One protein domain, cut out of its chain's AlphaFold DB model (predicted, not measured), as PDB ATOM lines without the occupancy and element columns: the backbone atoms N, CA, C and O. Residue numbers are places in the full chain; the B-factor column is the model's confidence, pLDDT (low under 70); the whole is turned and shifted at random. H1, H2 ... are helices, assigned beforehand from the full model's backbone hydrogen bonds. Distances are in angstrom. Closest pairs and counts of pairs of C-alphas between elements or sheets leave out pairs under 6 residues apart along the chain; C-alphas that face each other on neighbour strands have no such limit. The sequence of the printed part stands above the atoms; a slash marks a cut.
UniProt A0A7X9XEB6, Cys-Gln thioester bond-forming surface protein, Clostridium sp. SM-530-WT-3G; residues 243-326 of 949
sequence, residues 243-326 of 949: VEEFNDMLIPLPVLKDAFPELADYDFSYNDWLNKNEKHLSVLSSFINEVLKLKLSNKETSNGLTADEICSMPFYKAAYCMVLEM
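This is residues 243 to 326 of the 949 residues of the protein "Cys-Gln thioester bond-forming surface protein" of Clostridium sp. SM-530-WT-3G (UniProt A0A7X9XEB6). What shape do these atoms make? One long helix, H4, runs along one side of a small helical body, and H6 and H5 cross it one after the other, H6 over residues 281 to 288 and H5 over residues 291 to 295. H1 packs on H6 away from H4, short H3 makes a corner with H4, and H2 touches no helix. What is it made of, and how large is it? The printed part has 84 residues with six named helices, in the order H1 H2 H3 H4 H5 H6, and no named strand, and its class is all helix. It is compact, with a radius of gyration of the C-alphas of 12.2 A and spans of 35 by 25 by 21 A.

Where is the longest helix? H4 is residues 278 to 297, 28.2 A from first to last C-alpha, beginning at C-alpha 278 at (109.369, 116.132, 68.273). Which helices follow it? H5 is residues 307 to 312, 8.9 A long. H6 is residues 314 to 323, 14.6 A long, and ends at C-alpha 323 at (99.599, 120.258, 67.193). Which come before it? H1, residues 243 to 249, is 10.0 A long and begins at C-alpha 243 at (94.211, 113.022, 80.402). H2 is residues 254 to 259, 8.6 A long, and H3 is residues 270 to 275, 9.0 A long.

What touches the hub, H4? H6 touches it at a steep tilt of 64 degrees, opposite ways, the closest C-alphas being those of Leu 284 and Ala 319, 6.0 A apart. H5 touches it at a steep tilt of 60 degrees, opposite ways, with the C-alphas of Lys 295 and Ala 307 closest at 5.0 A. H3 only just touches it, only at the corner by their link, with 3 pairs of C-alphas within 8 A, the closest being Asp 272 and His 280 at 6.8 A. Where are H1 and H2? H1 touches H6, with the C-alphas of Met 249 and Phe 315 closest at 5.1 A, and is apart from H4. H2 is close to H5 but not clearly touching it, the C-alphas of Leu 256 and Ile 310 being closest at 7.9 A. Are the helix backbones complete? In H1, H2, H3, H4, H5 and H6 every O i to N i+4 pair is within hydrogen-bond range.

How far does it reach? The two C-alphas farthest apart are those of Asn 275 and Asn 298, at 35.5 A. Are there cuts or long links? The printed part has no cut, and no link is long. How confident is the model? The mean pLDDT of the printed part is 89.9, and no printed residue is under 70.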
ATOM      1  N   VAL A 243      93.064 113.583  81.142       88.19
ATOM      2  CA  VAL A 243      94.211 113.022  80.402       88.19
ATOM      3  C   VAL A 243      93.918 111.606  79.893       88.19
ATOM      4  O   VAL A 243      94.379 111.251  78.817       88.19
ATOM      5  N   GLU A 244      93.146 110.821  80.647       85.00
ATOM      6  CA  GLU A 244      92.705 109.475  80.272       85.00
ATOM      7  C   GLU A 244      91.756 109.531  79.067       85.00
ATOM      8  O   GLU A 244      92.114 109.047  77.998       85.00
ATOM      9  N   GLU A 245      90.644 110.270  79.170       85.00
ATOM     10  CA  GLU A 245      89.693 110.436  78.057       85.00
ATOM     11  C   GLU A 245      90.327 111.027  76.790       85.00
ATOM     12  O   GLU A 245      89.877 110.742  75.682       85.00
ATOM     13  N   PHE A 246      91.339 111.887  76.936       90.12
ATOM     14  CA  PHE A 246      92.056 112.467  75.803       90.12
ATOM     15  C   PHE A 246      93.071 111.493  75.189       90.12
ATOM     16  O   PHE A 246      93.269 111.511  73.976       90.12
ATOM     17  N   ASN A 247      93.685 110.622  75.996       88.00
ATOM     18  CA  ASN A 247      94.526 109.537  75.495       88.00
ATOM     19  C   ASN A 247      93.694 108.480  74.754       88.00
ATOM     20  O   ASN A 247      94.145 108.038  73.702       88.00
ATOM     21  N   ASP A 248      92.483 108.147  75.225       82.50
ATOM     22  CA  ASP A 248      91.551 107.257  74.506       82.50
ATOM     23  C   ASP A 248      91.300 107.764  73.078       82.50
ATOM     24  O   ASP A 248      91.323 107.006  72.110       82.50
ATOM     25  N   MET A 249      91.095 109.078  72.931       87.12
ATOM     26  CA  MET A 249      90.897 109.697  71.621       87.12
ATOM     27  C   MET A 249      92.166 109.683  70.764       87.12
ATOM     28  O   MET A 249      92.053 109.650  69.546       87.12
ATOM     29  N   LEU A 250      93.368 109.678  71.351       90.75
ATOM     30  CA  LEU A 250      94.640 109.621  70.615       90.75
ATOM     31  C   LEU A 250      94.999 108.220  70.083       90.75
ATOM     32  O   LEU A 250      96.089 108.044  69.539       90.75
ATOM     33  N   ILE A 251      94.090 107.248  70.166       84.25
ATOM     34  CA  ILE A 251      94.236 105.926  69.549       84.25
ATOM     35  C   ILE A 251      93.796 106.001  68.069       84.25
ATOM     36  O   ILE A 251      92.612 106.215  67.797       84.25
ATOM     37  N   PRO A 252      94.700 105.828  67.082       84.44
ATOM     38  CA  PRO A 252      94.314 105.846  65.673       84.44
ATOM     39  C   PRO A 252      93.539 104.577  65.287       84.44
ATOM     40  O   PRO A 252      94.031 103.459  65.465       84.44
ATOM     41  N   LEU A 253      92.348 104.766  64.707       79.81
ATOM     42  CA  LEU A 253      91.508 103.697  64.151       79.81
ATOM     43  C   LEU A 253      92.242 102.927  63.029       79.81
ATOM     44  O   LEU A 253      93.038 103.540  62.310       79.81
ATOM     45  N   PRO A 254      91.954 101.631  62.789       77.25
ATOM     46  CA  PRO A 254      92.615 100.846  61.738       77.25
ATOM     47  C   PRO A 254      92.445 101.463  60.351       77.25
ATOM     48  O   PRO A 254      93.420 101.653  59.634       77.25
ATOM     49  N   VAL A 255      91.234 101.929  60.034       78.50
ATOM     50  CA  VAL A 255      90.919 102.619  58.773       78.50
ATOM     51  C   VAL A 255      91.758 103.894  58.558       78.50
ATOM     52  O   VAL A 255      92.055 104.259  57.419       78.50
ATOM     53  N   LEU A 256      92.213 104.550  59.637       86.50
ATOM     54  CA  LEU A 256      93.172 105.657  59.566       86.50
ATOM     55  C   LEU A 256      94.618 105.174  59.419       86.50
ATOM     56  O   LEU A 256      95.387 105.834  58.730       86.50
ATOM     57  N   LYS A 257      94.998 104.039  60.017       85.19
ATOM     58  CA  LYS A 257      96.321 103.420  59.810       85.19
ATOM     59  C   LYS A 257      96.492 102.937  58.363       85.19
ATOM     60  O   LYS A 257      97.550 103.153  57.785       85.19
ATOM     61  N   ASP A 258      95.451 102.382  57.749       84.12
ATOM     62  CA  ASP A 258      95.460 101.974  56.335       84.12
ATOM     63  C   ASP A 258      95.577 103.174  55.381       84.12
ATOM     64  O   ASP A 258      96.260 103.113  54.355       84.12
ATOM     65  N   ALA A 259      94.913 104.282  55.723       89.31
ATOM     66  CA  ALA A 259      94.965 105.532  54.970       89.31
ATOM     67  C   ALA A 259      96.287 106.302  55.156       89.31
ATOM     68  O   ALA A 259      96.770 106.939  54.216       89.31
ATOM     69  N   PHE A 260      96.854 106.250  56.364       92.94
ATOM     70  CA  PHE A 260      98.043 106.982  56.804       92.94
ATOM     71  C   PHE A 260      98.976 106.034  57.585       92.94
ATOM     72  O   PHE A 260      99.010 106.077  58.822       92.94
ATOM     73  N   PRO A 261      99.740 105.163  56.892       89.38
ATOM     74  CA  PRO A 261     100.568 104.134  57.530       89.38
ATOM     75  C   PRO A 261     101.585 104.669  58.540       89.38
ATOM     76  O   PRO A 261     101.964 103.954  59.465       89.38
ATOM     77  N   GLU A 262     101.992 105.937  58.429       88.81
ATOM     78  CA  GLU A 262     102.855 106.591  59.416       88.81
ATOM     79  C   GLU A 262     102.247 106.684  60.826       88.81
ATOM     80  O   GLU A 262     102.991 106.917  61.776       88.81
ATOM     81  N   LEU A 263     100.928 106.507  60.984       89.44
ATOM     82  CA  LEU A 263     100.252 106.466  62.285       89.44
ATOM     83  C   LEU A 263     100.406 105.118  63.003       89.44
ATOM     84  O   LEU A 263     100.212 105.063  64.214       89.44
ATOM     85  N   ALA A 264     100.730 104.037  62.287       78.62
ATOM     86  CA  ALA A 264     100.831 102.696  62.869       78.62
ATOM     87  C   ALA A 264     102.104 102.492  63.716       78.62
ATOM     88  O   ALA A 264     102.113 101.654  64.611       78.62
ATOM     89  N   ASP A 265     103.151 103.283  63.462       78.06
ATOM     90  CA  ASP A 265     104.478 103.182  64.092       78.06
ATOM     91  C   ASP A 265     104.575 103.843  65.494       78.06
ATOM     92  O   ASP A 265     105.677 103.935  66.051       78.06
ATOM     93  N   TYR A 266     103.477 104.389  66.046       81.50
ATOM     94  CA  TYR A 266     103.517 105.282  67.215       81.50
ATOM     95  C   TYR A 266     102.326 105.157  68.168       81.50
ATOM     96  O   TYR A 266     101.169 105.242  67.761       81.50
ATOM     97  N   ASP A 267     102.637 105.143  69.463       81.75
ATOM     98  CA  ASP A 267     101.663 105.320  70.540       81.75
ATOM     99  C   ASP A 267     101.580 106.797  70.927       81.75
ATOM    100  O   ASP A 267     102.454 107.328  71.623       81.75
ATOM    101  N   PHE A 268     100.537 107.481  70.465       89.75
ATOM    102  CA  PHE A 268     100.312 108.882  70.804       89.75
ATOM    103  C   PHE A 268      99.697 109.024  72.199       89.75
ATOM    104  O   PHE A 268      98.833 108.251  72.610       89.75
ATOM    105  N   SER A 269     100.131 110.038  72.944       91.81
ATOM    106  CA  SER A 269      99.534 110.391  74.237       91.81
ATOM    107  C   SER A 269      99.710 111.873  74.550       91.81
ATOM    108  O   SER A 269     100.628 112.524  74.050       91.81
ATOM    109  N   TYR A 270      98.909 112.412  75.467       93.75
ATOM    110  CA  TYR A 270      99.070 113.772  75.998       93.75
ATOM    111  C   TYR A 270     100.493 114.048  76.536       93.75
ATOM    112  O   TYR A 270     101.005 115.171  76.487       93.75
ATOM    113  N   ASN A 271     101.178 112.999  77.001       91.19
ATOM    114  CA  ASN A 271     102.554 113.059  77.483       91.19
ATOM    115  C   ASN A 271     103.574 113.416  76.375       91.19
ATOM    116  O   ASN A 271     104.642 113.954  76.682       91.19
ATOM    117  N   ASP A 272     103.243 113.203  75.096       94.31
ATOM    118  CA  ASP A 272     104.055 113.656  73.958       94.31
ATOM    119  C   ASP A 272     104.079 115.178  73.831       94.31
ATOM    120  O   ASP A 272     105.121 115.756  73.517       94.31
ATOM    121  N   TRP A 273     102.962 115.847  74.129       95.81
ATOM    122  CA  TRP A 273     102.903 117.307  74.159       95.81
ATOM    123  C   TRP A 273     103.645 117.863  75.378       95.81
ATOM    124  O   TRP A 273     104.492 118.748  75.228       95.81
ATOM    125  N   LEU A 274     103.421 117.281  76.567       93.94
ATOM    126  CA  LEU A 274     104.108 117.677  77.806       93.94
ATOM    127  C   LEU A 274     105.639 117.608  77.676       93.94
ATOM    128  O   LEU A 274     106.336 118.554  78.052       93.94
ATOM    129  N   ASN A 275     106.161 116.514  77.113       94.00
ATOM    130  CA  ASN A 275     107.603 116.307  76.938       94.00
ATOM    131  C   ASN A 275     108.158 116.863  75.620       94.00
ATOM    132  O   ASN A 275     109.373 116.836  75.422       94.00
ATOM    133  N   LYS A 276     107.297 117.387  74.738       93.44
ATOM    134  CA  LYS A 276     107.650 117.891  73.401       93.44
ATOM    135  C   LYS A 276     108.365 116.833  72.560       93.44
ATOM    136  O   LYS A 276     109.456 117.067  72.041       93.44
ATOM    137  N   ASN A 277     107.743 115.664  72.437       95.06
ATOM    138  CA  ASN A 277     108.211 114.570  71.597       95.06
ATOM    139  C   ASN A 277     108.160 114.991  70.116       95.06
ATOM    140  O   ASN A 277     107.151 114.823  69.433       95.06
ATOM    141  N   GLU A 278     109.264 115.570  69.627       94.88
ATOM    142  CA  GLU A 278     109.369 116.132  68.273       94.88
ATOM    143  C   GLU A 278     109.021 115.105  67.181       94.88
ATOM    144  O   GLU A 278     108.479 115.486  66.145       94.88
ATOM    145  N   LYS A 279     109.278 113.806  67.413       94.44
ATOM    146  CA  LYS A 279     108.960 112.731  66.461       94.44
ATOM    147  C   LYS A 279     107.446 112.523  66.362       94.44
ATOM    148  O   LYS A 279     106.903 112.628  65.267       94.44
ATOM    149  N   HIS A 280     106.765 112.307  67.490       94.31
ATOM    150  CA  HIS A 280     105.316 112.049  67.516       94.31
ATOM    151  C   HIS A 280     104.527 113.276  67.034       94.31
ATOM    152  O   HIS A 280     103.689 113.168  66.141       94.31
ATOM    153  N   LEU A 281     104.856 114.467  67.546       96.62
ATOM    154  CA  LEU A 281     104.182 115.710  67.156       96.62
ATOM    155  C   LEU A 281     104.398 116.051  65.669       96.62
ATOM    156  O   LEU A 281     103.496 116.593  65.031       96.62
ATOM    157  N   SER A 282     105.551 115.698  65.083       96.62
ATOM    158  CA  SER A 282     105.773 115.856  63.638       96.62
ATOM    159  C   SER A 282     104.934 114.891  62.797       96.62
ATOM    160  O   SER A 282     104.548 115.269  61.691       96.62
ATOM    161  N   VAL A 283     104.658 113.675  63.280       97.38
ATOM    162  CA  VAL A 283     103.797 112.705  62.581       97.38
ATOM    163  C   VAL A 283     102.344 113.170  62.622       97.38
ATOM    164  O   VAL A 283     101.736 113.318  61.562       97.38
ATOM    165  N   LEU A 284     101.830 113.546  63.801       97.62
ATOM    166  CA  LEU A 284     100.496 114.150  63.929       97.62
ATOM    167  C   LEU A 284     100.358 115.403  63.049       97.62
ATOM    168  O   LEU A 284      99.366 115.565  62.343       97.62
ATOM    169  N   SER A 285     101.377 116.270  63.017       97.00
ATOM    170  CA  SER A 285     101.359 117.460  62.161       97.00
ATOM    171  C   SER A 285     101.354 117.103  60.670       97.00
ATOM    172  O   SER A 285     100.671 117.770  59.892       97.00
ATOM    173  N   SER A 286     102.062 116.048  60.252       97.12
ATOM    174  CA  SER A 286     102.020 115.545  58.871       97.12
ATOM    175  C   SER A 286     100.613 115.071  58.502       97.12
ATOM    176  O   SER A 286     100.038 115.584  57.542       97.12
ATOM    177  N   PHE A 287     100.026 114.197  59.326       97.56
ATOM    178  CA  PHE A 287      98.666 113.677  59.168       97.56
ATOM    179  C   PHE A 287      97.624 114.800  59.025       97.56
ATOM    180  O   PHE A 287      96.937 114.878  58.006       97.56
ATOM    181  N   ILE A 288      97.579 115.748  59.971       97.81
ATOM    182  CA  ILE A 288      96.668 116.906  59.913       97.81
ATOM    183  C   ILE A 288      96.852 117.704  58.608       97.81
ATOM    184  O   ILE A 288      95.874 118.142  57.997       97.81
ATOM    185  N   ASN A 289      98.092 117.886  58.138       96.06
ATOM    186  CA  ASN A 289      98.356 118.591  56.882       96.06
ATOM    187  C   ASN A 289      97.905 117.807  55.636       96.06
ATOM    188  O   ASN A 289      97.485 118.446  54.669       96.06
ATOM    189  N   GLU A 290      97.976 116.473  55.617       96.81
ATOM    190  CA  GLU A 290      97.436 115.674  54.505       96.81
ATOM    191  C   GLU A 290      95.900 115.696  54.488       96.81
ATOM    192  O   GLU A 290      95.320 115.968  53.436       96.81
ATOM    193  N   VAL A 291      95.229 115.555  55.639       96.31
ATOM    194  CA  VAL A 291      93.757 115.674  55.737       96.31
ATOM    195  C   VAL A 291      93.277 117.047  55.244       96.31
ATOM    196  O   VAL A 291      92.337 117.145  54.452       96.31
ATOM    197  N   LEU A 292      93.981 118.128  55.601       94.75
ATOM    198  CA  LEU A 292      93.687 119.467  55.076       94.75
ATOM    199  C   LEU A 292      93.887 119.577  53.551       94.75
ATOM    200  O   LEU A 292      93.152 120.321  52.896       94.75
ATOM    201  N   LYS A 293      94.837 118.846  52.950       95.69
ATOM    202  CA  LYS A 293      94.990 118.797  51.482       95.69
ATOM    203  C   LYS A 293      93.883 117.990  50.816       95.69
ATOM    204  O   LYS A 293      93.419 118.414  49.756       95.69
ATOM    205  N   LEU A 294      93.453 116.874  51.407       94.62
ATOM    206  CA  LEU A 294      92.295 116.107  50.938       94.62
ATOM    207  C   LEU A 294      91.058 117.016  50.896       94.62
ATOM    208  O   LEU A 294      90.474 117.200  49.828       94.62
ATOM    209  N   LYS A 295      90.785 117.740  51.993       91.62
ATOM    210  CA  LYS A 295      89.680 118.711  52.092       91.62
ATOM    211  C   LYS A 295      89.757 119.818  51.041       91.62
ATOM    212  O   LYS A 295      88.781 120.111  50.360       91.62
ATOM    213  N   LEU A 296      90.935 120.422  50.860       93.06
ATOM    214  CA  LEU A 296      91.144 121.498  49.881       93.06
ATOM    215  C   LEU A 296      91.155 121.028  48.418       93.06
ATOM    216  O   LEU A 296      91.048 121.866  47.520       93.06
ATOM    217  N   SER A 297      91.323 119.728  48.163       93.62
ATOM    218  CA  SER A 297      91.317 119.150  46.813       93.62
ATOM    219  C   SER A 297      90.057 118.347  46.482       93.62
ATOM    220  O   SER A 297      89.931 117.923  45.335       93.62
ATOM    221  N   ASN A 298      89.136 118.198  47.444       88.62
ATOM    222  CA  ASN A 298      87.936 117.365  47.365       88.62
ATOM    223  C   ASN A 298      88.266 115.941  46.883       88.62
ATOM    224  O   ASN A 298      87.768 115.485  45.851       88.62
ATOM    225  N   LYS A 299      89.187 115.293  47.601       91.25
ATOM    226  CA  LYS A 299      89.655 113.929  47.339       91.25
ATOM    227  C   LYS A 299      89.520 113.055  48.575       91.25
ATOM    228  O   LYS A 299      89.671 113.551  49.689       91.25
ATOM    229  N   GLU A 300      89.363 111.764  48.330       90.06
ATOM    230  CA  GLU A 300      89.459 110.707  49.333       90.06
ATOM    231  C   GLU A 300      90.887 110.136  49.452       90.06
ATOM    232  O   GLU A 300      91.768 110.390  48.616       90.06
ATOM    233  N   THR A 301      91.108 109.354  50.507       90.25
ATOM    234  CA  THR A 301      92.268 108.476  50.717       90.25
ATOM    235  C   THR A 301      92.226 107.250  49.790       90.25
ATOM    236  O   THR A 301      91.284 107.030  49.031       90.25
ATOM    237  N   SER A 302      93.252 106.395  49.855       85.94
ATOM    238  CA  SER A 302      93.310 105.130  49.105       85.94
ATOM    239  C   SER A 302      92.238 104.103  49.486       85.94
ATOM    240  O   SER A 302      91.966 103.215  48.682       85.94
ATOM    241  N   ASN A 303      91.651 104.214  50.680       81.19
ATOM    242  CA  ASN A 303      90.558 103.373  51.180       81.19
ATOM    243  C   ASN A 303      89.203 104.108  51.224       81.19
ATOM    244  O   ASN A 303      88.296 103.653  51.908       81.19
ATOM    245  N   GLY A 304      89.055 105.219  50.491       83.00
ATOM    246  CA  GLY A 304      87.767 105.896  50.303       83.00
ATOM    247  C   GLY A 304      87.380 106.918  51.375       83.00
ATOM    248  O   GLY A 304      86.327 107.525  51.241       83.00
ATOM    249  N   LEU A 305      88.219 107.179  52.387       83.75
ATOM    250  CA  LEU A 305      87.924 108.212  53.384       83.75
ATOM    251  C   LEU A 305      88.079 109.624  52.799       83.75
ATOM    252  O   LEU A 305      89.173 110.077  52.451       83.75
ATOM    253  N   THR A 306      86.984 110.361  52.768       86.25
ATOM    254  CA  THR A 306      86.904 111.812  52.647       86.25
ATOM    255  C   THR A 306      87.592 112.516  53.823       86.25
ATOM    256  O   THR A 306      87.786 111.984  54.917       86.25
ATOM    257  N   ALA A 307      87.936 113.788  53.629       89.25
ATOM    258  CA  ALA A 307      88.497 114.589  54.712       89.25
ATOM    259  C   ALA A 307      87.480 114.951  55.807       89.25
ATOM    260  O   ALA A 307      87.900 115.315  56.903       89.25
ATOM    261  N   ASP A 308      86.177 114.897  55.515       82.06
ATOM    262  CA  ASP A 308      85.126 115.219  56.482       82.06
ATOM    263  C   ASP A 308      84.839 114.031  57.414       82.06
ATOM    264  O   ASP A 308      84.783 114.254  58.622       82.06
ATOM    265  N   GLU A 309      84.846 112.790  56.902       77.12
ATOM    266  CA  GLU A 309      84.906 111.550  57.710       77.12
ATOM    267  C   GLU A 309      86.038 111.632  58.735       77.12
ATOM    268  O   GLU A 309      85.825 111.550  59.945       77.12
ATOM    269  N   ILE A 310      87.255 111.898  58.252       87.12
ATOM    270  CA  ILE A 310      88.434 111.974  59.114       87.12
ATOM    271  C   ILE A 310      88.293 113.110  60.141       87.12
ATOM    272  O   ILE A 310      88.673 112.925  61.292       87.12
ATOM    273  N   CYS A 311      87.722 114.265  59.774       87.69
ATOM    274  CA  CYS A 311      87.523 115.385  60.705       87.69
ATOM    275  C   CYS A 311      86.501 115.099  61.825       87.69
ATOM    276  O   CYS A 311      86.605 115.707  62.898       87.69
ATOM    277  N   SER A 312      85.524 114.216  61.594       80.62
ATOM    278  CA  SER A 312      84.530 113.813  62.599       80.62
ATOM    279  C   SER A 312      85.105 112.862  63.655       80.62
ATOM    280  O   SER A 312      84.679 112.912  64.815       80.62
ATOM    281  N   MET A 313      86.107 112.053  63.297       84.00
ATOM    282  CA  MET A 313      86.696 111.039  64.179       84.00
ATOM    283  C   MET A 313      87.376 111.646  65.429       84.00
ATOM    284  O   MET A 313      88.102 112.644  65.315       84.00
ATOM    285  N   PRO A 314      87.244 111.023  66.623       86.88
ATOM    286  CA  PRO A 314      87.889 111.497  67.854       86.88
ATOM    287  C   PRO A 314      89.411 111.663  67.729       86.88
ATOM    288  O   PRO A 314      89.964 112.647  68.226       86.88
ATOM    289  N   PHE A 315      90.075 110.768  66.985       91.25
ATOM    290  CA  PHE A 315      91.517 110.836  66.732       91.25
ATOM    291  C   PHE A 315      91.952 112.125  66.049       91.25
ATOM    292  O   PHE A 315      92.886 112.774  66.518       91.25
ATOM    293  N   TYR A 316      91.268 112.551  64.985       93.56
ATOM    294  CA  TYR A 316      91.607 113.812  64.330       93.56
ATOM    295  C   TYR A 316      91.392 114.999  65.269       93.56
ATOM    296  O   TYR A 316      92.257 115.872  65.347       93.56
ATOM    297  N   LYS A 317      90.279 115.017  66.015       92.25
ATOM    298  CA  LYS A 317      89.957 116.084  66.975       92.25
ATOM    299  C   LYS A 317      91.068 116.232  68.027       92.25
ATOM    300  O   LYS A 317      91.605 117.327  68.202       92.25
ATOM    301  N   ALA A 318      91.492 115.134  68.656       94.19
ATOM    302  CA  ALA A 318      92.576 115.142  69.641       94.19
ATOM    303  C   ALA A 318      93.957 115.439  69.018       94.19
ATOM    304  O   ALA A 318      94.704 116.275  69.537       94.19
ATOM    305  N   ALA A 319      94.288 114.831  67.874       96.94
ATOM    306  CA  ALA A 319      95.539 115.075  67.150       96.94
ATOM    307  C   ALA A 319      95.683 116.539  66.701       96.94
ATOM    308  O   ALA A 319      96.776 117.102  66.771       96.94
ATOM    309  N   TYR A 320      94.583 117.178  66.290       96.50
ATOM    310  CA  TYR A 320      94.544 118.592  65.931       96.50
ATOM    311  C   TYR A 320      94.871 119.478  67.141       96.50
ATOM    312  O   TYR A 320      95.768 120.321  67.064       96.50
ATOM    313  N   CYS A 321      94.235 119.225  68.291       96.62
ATOM    314  CA  CYS A 321      94.528 119.916  69.551       96.62
ATOM    315  C   CYS A 321      95.981 119.723  70.025       96.62
ATOM    316  O   CYS A 321      96.569 120.657  70.569       96.62
ATOM    317  N   MET A 322      96.590 118.558  69.776       97.12
ATOM    318  CA  MET A 322      97.995 118.274  70.116       97.12
ATOM    319  C   MET A 322      99.015 119.097  69.313       97.12
ATOM    320  O   MET A 322     100.123 119.324  69.800       97.12
ATOM    321  N   VAL A 323      98.674 119.536  68.094       96.00
ATOM    322  CA  VAL A 323      99.599 120.258  67.193       96.00
ATOM    323  C   VAL A 323      99.257 121.738  66.995       96.00
ATOM    324  O   VAL A 323      99.958 122.439  66.261       96.00
ATOM    325  N   LEU A 324      98.206 122.239  67.648       92.88
ATOM    326  CA  LEU A 324      97.847 123.656  67.644       92.88
ATOM    327  C   LEU A 324      98.771 124.487  68.551       92.88
ATOM    328  O   LEU A 324      98.921 124.227  69.743       92.88
ATOM    329  N   GLU A 325      99.351 125.556  67.998       86.12
ATOM    330  CA  GLU A 325     100.133 126.542  68.758       86.12
ATOM    331  C   GLU A 325      99.215 127.613  69.383       86.12
ATOM    332  O   GLU A 325      99.066 128.715  68.847       86.12
ATOM    333  N   MET A 326      98.603 127.294  70.527       87.50
ATOM    334  CA  MET A 326      97.818 128.233  71.348       87.50
ATOM    335  C   MET A 326      98.460 128.457  72.736       87.50
ATOM    336  O   MET A 326      99.570 127.984  72.989       87.50
TER     337      MET A 326